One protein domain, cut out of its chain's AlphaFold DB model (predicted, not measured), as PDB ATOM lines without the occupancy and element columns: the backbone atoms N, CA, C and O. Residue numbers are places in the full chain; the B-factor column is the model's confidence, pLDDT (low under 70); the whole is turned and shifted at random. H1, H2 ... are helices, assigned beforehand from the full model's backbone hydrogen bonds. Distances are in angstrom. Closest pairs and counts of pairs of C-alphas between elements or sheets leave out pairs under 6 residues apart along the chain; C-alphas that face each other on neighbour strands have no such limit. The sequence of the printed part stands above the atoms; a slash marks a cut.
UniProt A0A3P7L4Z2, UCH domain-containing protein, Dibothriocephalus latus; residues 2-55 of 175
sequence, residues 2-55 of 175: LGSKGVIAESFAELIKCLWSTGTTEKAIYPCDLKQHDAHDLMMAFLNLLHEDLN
ATOM      1  N   LEU A   2      89.924 -16.846  23.649       70.69
ATOM      2  CA  LEU A   2      90.481 -15.772  24.486       70.69
ATOM      3  C   LEU A   2      90.853 -16.234  25.910       70.69
ATOM      4  O   LEU A   2      91.477 -15.469  26.627       70.69
ATOM      5  N   GLY A   3      90.546 -17.480  26.290       81.50
ATOM      6  CA  GLY A   3      90.880 -18.072  27.593       81.50
ATOM      7  C   GLY A   3      91.680 -19.374  27.492       81.50
ATOM      8  O   GLY A   3      92.042 -19.820  26.397       81.50
ATOM      9  N   SER A   4      91.911 -20.008  28.642       88.19
ATOM     10  CA  SER A   4      92.661 -21.261  28.789       88.19
ATOM     11  C   SER A   4      91.791 -22.523  28.670       88.19
ATOM     12  O   SER A   4      92.294 -23.637  28.806       88.19
ATOM     13  N   LYS A   5      90.493 -22.353  28.368       89.69
ATOM     14  CA  LYS A   5      89.459 -23.406  28.377       89.69
ATOM     15  C   LYS A   5      89.211 -23.979  29.778       89.69
ATOM     16  O   LYS A   5      88.912 -25.162  29.907       89.69
ATOM     17  N   GLY A   6      89.347 -23.150  30.808       91.06
ATOM     18  CA  GLY A   6      89.072 -23.525  32.196       91.06
ATOM     19  C   GLY A   6      90.259 -24.118  32.956       91.06
ATOM     20  O   GLY A   6      90.173 -24.239  34.172       91.06
ATOM     21  N   VAL A   7      91.383 -24.423  32.295       92.06
ATOM     22  CA  VAL A   7      92.559 -25.043  32.939       92.06
ATOM     23  C   VAL A   7      93.091 -24.185  34.089       92.06
ATOM     24  O   VAL A   7      93.404 -24.701  35.167       92.06
ATOM     25  N   ILE A   8      93.184 -22.871  33.877       92.31
ATOM     26  CA  ILE A   8      93.672 -21.925  34.886       92.31
ATOM     27  C   ILE A   8      92.655 -21.774  36.016       92.31
ATOM     28  O   ILE A   8      93.041 -21.818  37.185       92.31
ATOM     29  N   ALA A   9      91.366 -21.647  35.689       94.31
ATOM     30  CA  ALA A   9      90.308 -21.547  36.691       94.31
ATOM     31  C   ALA A   9      90.231 -22.792  37.595       94.31
ATOM     32  O   ALA A   9      90.153 -22.655  38.818       94.31
ATOM     33  N   GLU A  10      90.311 -23.994  37.021       94.19
ATOM     34  CA  GLU A  10      90.304 -25.258  37.767       94.19
ATOM     35  C   GLU A  10      91.545 -25.396  38.655       94.19
ATOM     36  O   GLU A  10      91.417 -25.609  39.862       94.19
ATOM     37  N   SER A  11      92.739 -25.182  38.092       93.12
ATOM     38  CA  SER A  11      94.001 -25.263  38.841       93.12
ATOM     39  C   SER A  11      94.033 -24.273  40.007       93.12
ATOM     40  O   SER A  11      94.451 -24.615  41.116       93.12
ATOM     41  N   PHE A  12      93.549 -23.045  39.789       93.50
ATOM     42  CA  PHE A  12      93.469 -22.042  40.846       93.50
ATOM     43  C   PHE A  12      92.446 -22.417  41.920       93.50
ATOM     44  O   PHE A  12      92.729 -22.284  43.111       93.50
ATOM     45  N   ALA A  13      91.278 -22.933  41.532       93.62
ATOM     46  CA  ALA A  13      90.266 -23.377  42.485       93.62
ATOM     47  C   ALA A  13      90.781 -24.517  43.375       93.62
ATOM     48  O   ALA A  13      90.509 -24.532  44.578       93.62
ATOM     49  N   GLU A  14      91.535 -25.463  42.815       91.88
ATOM     50  CA  GLU A  14      92.172 -26.524  43.593       91.88
ATOM     51  C   GLU A  14      93.237 -25.995  44.552       91.88
ATOM     52  O   GLU A  14      93.263 -26.407  45.713       91.88
ATOM     53  N   LEU A  15      94.076 -25.066  44.089       91.69
ATOM     54  CA  LEU A  15      95.082 -24.407  44.918       91.69
ATOM     55  C   LEU A  15      94.442 -23.708  46.120       91.69
ATOM     56  O   LEU A  15      94.837 -23.944  47.262       91.69
ATOM     57  N   ILE A  16      93.419 -22.887  45.875       92.25
ATOM     58  CA  ILE A  16      92.684 -22.189  46.930       92.25
ATOM     59  C   ILE A  16      92.056 -23.202  47.895       92.25
ATOM     60  O   ILE A  16      92.227 -23.063  49.103       92.25
ATOM     61  N   LYS A  17      91.404 -24.266  47.412       92.12
ATOM     62  CA  LYS A  17      90.846 -25.300  48.303       92.12
ATOM     63  C   LYS A  17      91.907 -25.895  49.229       92.12
ATOM     64  O   LYS A  17      91.667 -25.930  50.429       92.12
ATOM     65  N   CYS A  18      93.067 -26.291  48.700       90.38
ATOM     66  CA  CYS A  18      94.173 -26.819  49.505       90.38
ATOM     67  C   CYS A  18      94.668 -25.797  50.541       90.38
ATOM     68  O   CYS A  18      94.745 -26.112  51.728       90.38
ATOM     69  N   LEU A  19      94.917 -24.552  50.127       91.31
ATOM     70  CA  LEU A  19      95.372 -23.495  51.035       91.31
ATOM     71  C   LEU A  19      94.399 -23.266  52.194       91.31
ATOM     72  O   LEU A  19      94.823 -23.171  53.342       91.31
ATOM     73  N   TRP A  20      93.098 -23.212  51.909       91.75
ATOM     74  CA  TRP A  20      92.077 -22.941  52.922       91.75
ATOM     75  C   TRP A  20      91.684 -24.171  53.755       91.75
ATOM     76  O   TRP A  20      91.131 -23.995  54.839       91.75
ATOM     77  N   SER A  21      91.961 -25.399  53.296       91.31
ATOM     78  CA  SER A  21      91.673 -26.627  54.057       91.31
ATOM     79  C   SER A  21      92.850 -27.121  54.895       91.31
ATOM     80  O   SER A  21      92.666 -27.489  56.053       91.31
ATOM     81  N   THR A  22      94.045 -27.182  54.305       85.81
ATOM     82  CA  THR A  22      95.235 -27.815  54.902       85.81
ATOM     83  C   THR A  22      96.351 -26.817  55.183       85.81
ATOM     84  O   THR A  22      97.296 -27.163  55.886       85.81
ATOM     85  N   GLY A  23      96.273 -25.592  54.647       81.31
ATOM     86  CA  GLY A  23      97.349 -24.602  54.750       81.31
ATOM     87  C   GLY A  23      98.580 -24.946  53.906       81.31
ATOM     88  O   GLY A  23      99.627 -24.329  54.085       81.31
ATOM     89  N   THR A  24      98.484 -25.932  53.007       76.19
ATOM     90  CA  THR A  24      99.614 -26.411  52.200       76.19
ATOM     91  C   THR A  24      99.603 -25.815  50.793       76.19
ATOM     92  O   THR A  24      98.552 -25.609  50.185       76.19
ATOM     93  N   THR A  25     100.796 -25.569  50.250       74.38
ATOM     94  CA  THR A  25     101.040 -25.082  48.879       74.38
ATOM     95  C   THR A  25     101.525 -26.210  47.961       74.38
ATOM     96  O   THR A  25     102.365 -25.994  47.093       74.38
ATOM     97  N   GLU A  26     101.074 -27.448  48.189       73.25
ATOM     98  CA  GLU A  26     101.509 -28.612  47.391       73.25
ATOM     99  C   GLU A  26     101.055 -28.521  45.929       73.25
ATOM    100  O   GLU A  26     101.674 -29.101  45.040       73.25
ATOM    101  N   LYS A  27      99.987 -27.762  45.677       76.50
ATOM    102  CA  LYS A  27      99.569 -27.359  44.337       76.50
ATOM    103  C   LYS A  27     100.125 -25.968  44.050       76.50
ATOM    104  O   LYS A  27     100.139 -25.114  44.930       76.50
ATOM    105  N   ALA A  28     100.562 -25.728  42.821       73.06
ATOM    106  CA  ALA A  28     100.998 -24.410  42.382       73.06
ATOM    107  C   ALA A  28     100.802 -24.259  40.873       73.06
ATOM    108  O   ALA A  28     100.852 -25.230  40.119       73.06
ATOM    109  N   ILE A  29     100.581 -23.018  40.448       74.56
ATOM    110  CA  ILE A  29     100.579 -22.628  39.040       74.56
ATOM    111  C   ILE A  29     101.971 -22.073  38.753       74.56
ATOM    112  O   ILE A  29     102.368 -21.072  39.351       74.56
ATOM    113  N   TYR A  30     102.720 -22.737  37.876       70.75
ATOM    114  CA  TYR A  30     104.098 -22.361  37.573       70.75
ATOM    115  C   TYR A  30     104.178 -21.520  36.293       70.75
ATOM    116  O   TYR A  30     103.570 -21.894  35.285       70.75
ATOM    117  N   PRO A  31     104.939 -20.411  36.295       67.06
ATOM    118  CA  PRO A  31     105.303 -19.723  35.064       67.06
ATOM    119  C   PRO A  31     106.188 -20.617  34.182       67.06
ATOM    120  O   PRO A  31     106.830 -21.556  34.650       67.06
ATOM    121  N   CYS A  32     106.210 -20.328  32.879       73.81
ATOM    122  CA  CYS A  32     106.865 -21.172  31.876       73.81
ATOM    123  C   CYS A  32     108.406 -21.188  31.982       73.81
ATOM    124  O   CYS A  32     109.050 -22.042  31.371       73.81
ATOM    125  N   ASP A  33     109.008 -20.264  32.736       79.31
ATOM    126  CA  ASP A  33     110.440 -20.240  33.017       79.31
ATOM    127  C   ASP A  33     110.727 -19.878  34.490       79.31
ATOM    128  O   ASP A  33     109.840 -19.479  35.244       79.31
ATOM    129  N   LEU A  34     111.983 -20.060  34.907       78.19
ATOM    130  CA  LEU A  34     112.455 -19.786  36.272       78.19
ATOM    131  C   LEU A  34     113.099 -18.395  36.407       78.19
ATOM    132  O   LEU A  34     113.908 -18.173  37.312       78.19
ATOM    133  N   LYS A  35     112.818 -17.472  35.482       87.44
ATOM    134  CA  LYS A  35     113.378 -16.118  35.541       87.44
ATOM    135  C   LYS A  35     112.564 -15.248  36.495       87.44
ATOM    136  O   LYS A  35     111.413 -15.541  36.808       87.44
ATOM    137  N   GLN A  36     113.178 -14.164  36.967       87.31
ATOM    138  CA  GLN A  36     112.436 -13.128  37.680       87.31
ATOM    139  C   GLN A  36     111.542 -12.369  36.695       87.31
ATOM    140  O   GLN A  36     111.999 -11.991  35.617       87.31
ATOM    141  N   HIS A  37     110.294 -12.141  37.098       86.88
ATOM    142  CA  HIS A  37     109.280 -11.395  36.350       86.88
ATOM    143  C   HIS A  37     108.640 -10.337  37.243       86.88
ATOM    144  O   HIS A  37     108.707 -10.435  38.471       86.88
ATOM    145  N   ASP A  38     107.994  -9.352  36.624       90.06
ATOM    146  CA  ASP A  38     107.164  -8.388  37.339       90.06
ATOM    147  C   ASP A  38     105.895  -9.077  37.876       90.06
ATOM    148  O   ASP A  38     105.154  -9.746  37.149       90.06
ATOM    149  N   ALA A  39     105.647  -8.934  39.179       89.94
ATOM    150  CA  ALA A  39     104.476  -9.504  39.832       89.94
ATOM    151  C   ALA A  39     103.167  -8.840  39.370       89.94
ATOM    152  O   ALA A  39     102.118  -9.492  39.381       89.94
ATOM    153  N   HIS A  40     103.210  -7.565  38.964       89.44
ATOM    154  CA  HIS A  40     102.048  -6.860  38.422       89.44
ATOM    155  C   HIS A  40     101.627  -7.451  37.077       89.44
ATOM    156  O   HIS A  40     100.450  -7.774  36.906       89.44
ATOM    157  N   ASP A  41     102.583  -7.715  36.184       90.38
ATOM    158  CA  ASP A  41     102.315  -8.354  34.892       90.38
ATOM    159  C   ASP A  41     101.698  -9.743  35.070       90.38
ATOM    160  O   ASP A  41     100.697 -10.074  34.427       90.38
ATOM    161  N   LEU A  42     102.245 -10.540  35.997       90.56
ATOM    162  CA  LEU A  42     101.675 -11.840  36.343       90.56
ATOM    163  C   LEU A  42     100.229 -11.699  36.834       90.56
ATOM    164  O   LEU A  42      99.356 -12.426  36.363       90.56
ATOM    165  N   MET A  43      99.967 -10.770  37.757       91.62
ATOM    166  CA  MET A  43      98.628 -10.537  38.308       91.62
ATOM    167  C   MET A  43      97.632 -10.150  37.211       91.62
ATOM    168  O   MET A  43      96.542 -10.717  37.135       91.62
ATOM    169  N   MET A  44      98.005  -9.221  36.331       92.88
ATOM    170  CA  MET A  44      97.138  -8.749  35.252       92.88
ATOM    171  C   MET A  44      96.855  -9.847  34.224       92.88
ATOM    172  O   MET A  44      95.701 -10.042  33.829       92.88
ATOM    173  N   ALA A  45      97.880 -10.609  33.830       90.69
ATOM    174  CA  ALA A  45      97.715 -11.750  32.933       90.69
ATOM    175  C   ALA A  45      96.814 -12.824  33.557       90.69
ATOM    176  O   ALA A  45      95.913 -13.352  32.901       90.69
ATOM    177  N   PHE A  46      97.022 -13.111  34.840       91.88
ATOM    178  CA  PHE A  46      96.262 -14.104  35.580       91.88
ATOM    179  C   PHE A  46      94.784 -13.722  35.736       91.88
ATOM    180  O   PHE A  46      93.911 -14.538  35.440       91.88
ATOM    181  N   LEU A  47      94.491 -12.474  36.120       94.00
ATOM    182  CA  LEU A  47      93.119 -11.963  36.205       94.00
ATOM    183  C   LEU A  47      92.415 -12.017  34.848       94.00
ATOM    184  O   LEU A  47      91.252 -12.412  34.784       94.00
ATOM    185  N   ASN A  48      93.113 -11.687  33.759       93.38
ATOM    186  CA  ASN A  48      92.547 -11.792  32.420       93.38
ATOM    187  C   ASN A  48      92.243 -13.252  32.032       93.38
ATOM    188  O   ASN A  48      91.161 -13.539  31.527       93.38
ATOM    189  N   LEU A  49      93.153 -14.193  32.309       93.69
ATOM    190  CA  LEU A  49      92.926 -15.618  32.032       93.69
ATOM    191  C   LEU A  49      91.751 -16.183  32.837       93.69
ATOM    192  O   LEU A  49      90.896 -16.863  32.271       93.69
ATOM    193  N   LEU A  50      91.673 -15.857  34.131       94.62
ATOM    194  CA  LEU A  50      90.533 -16.223  34.972       94.62
ATOM    195  C   LEU A  50      89.236 -15.587  34.480       94.62
ATOM    196  O   LEU A  50      88.199 -16.247  34.472       94.62
ATOM    197  N   HIS A  51      89.278 -14.314  34.075       95.56
ATOM    198  CA  HIS A  51      88.113 -13.637  33.527       95.56
ATOM    199  C   HIS A  51      87.580 -14.397  32.317       95.56
ATOM    200  O   HIS A  51      86.396 -14.715  32.298       95.56
ATOM    201  N   GLU A  52      88.442 -14.708  31.352       95.12
ATOM    202  CA  GLU A  52      88.057 -15.355  30.098       95.12
ATOM    203  C   GLU A  52      87.597 -16.805  30.295       95.12
ATOM    204  O   GLU A  52      86.653 -17.231  29.632       95.12
ATOM    205  N   ASP A  53      88.195 -17.546  31.231       95.12
ATOM    206  CA  ASP A  53      87.731 -18.891  31.595       95.12
ATOM    207  C   ASP A  53      86.353 -18.880  32.273       95.12
ATOM    208  O   ASP A  53      85.560 -19.802  32.081       95.12
ATOM    209  N   LEU A  54      86.059 -17.840  33.058       95.38
ATOM    210  CA  LEU A  54      84.805 -17.689  33.804       95.38
ATOM    211  C   LEU A  54      83.780 -16.795  33.088       95.38
ATOM    212  O   LEU A  54      82.723 -16.503  33.655       95.38
ATOM    213  N   ASN A  55      84.082 -16.324  31.875       96.06
ATOM    214  CA  ASN A  55      83.216 -15.409  31.143       96.06
ATOM    215  C   ASN A  55      81.965 -16.149  30.656       96.06
ATOM    216  O   ASN A  55      82.033 -17.089  29.861       96.06
TER     217      ASN A  55
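AT A GLANCE: This is residues 2 to 55 of the 175 residues of the protein "UCH domain-containing protein" of Dibothriocephalus latus (UniProt A0A3P7L4Z2). Two helices of similar length, H1 and H2, meet near their ends as an L: the first residues of H1 pack on the last turns of H2. From the far end of H1 a long unnamed link folds back beside H1 and then swings out to the far end of H2, with residues 32 to 41 sticking out from the rest. The printed part has 54 residues with two named helices, H1 then H2, and no named strand, so its class is all helix. It is only just compact, close to loose, with a radius of gyration of the C-alphas of 12.0 A, and it is flat, spanning 31 by 30 by 16 A.

HOW THE PARTS SIT: Look first at H1, residues 7 to 22, the longest helix by residues. With residues 7 to 9 alone it touches H2, residues 39 to 53, which meets it with residues 49 to 53 alone. Their closest C-alphas are those of Ala 9 and Leu 50, 5.6 A apart. The two run opposite ways at a steep tilt of 69.7 degrees, only just short of about perpendicular, and their centres are 15.7 A apart. In both H1 and H2 every O i to N i+4 pair is within hydrogen-bond range.

IN THESE COORDINATES: Find C-alpha 7 at (92.559, -25.043, 32.939); from there H1 runs 22.3 A to C-alpha 22 at (95.235, -27.815, 54.902). H2 runs 20.9 A from C-alpha 39 to C-alpha 53 at (87.731, -18.891, 31.595).

THE WHOLE: The two C-alphas farthest apart, those of Leu 2 and Thr 22, are 33.1 A apart, while those of Leu 2 and Asn 55 are 9.9 A apart. The link from H1 to H2, residues 23 to 38, is long, and residues 32 to 41, of which 39 to 41 belong to H2, stand free. The printed part has no cut. In the B-factor column you will find a mean pLDDT of the printed part of 87.5, with residue 31 alone under 70.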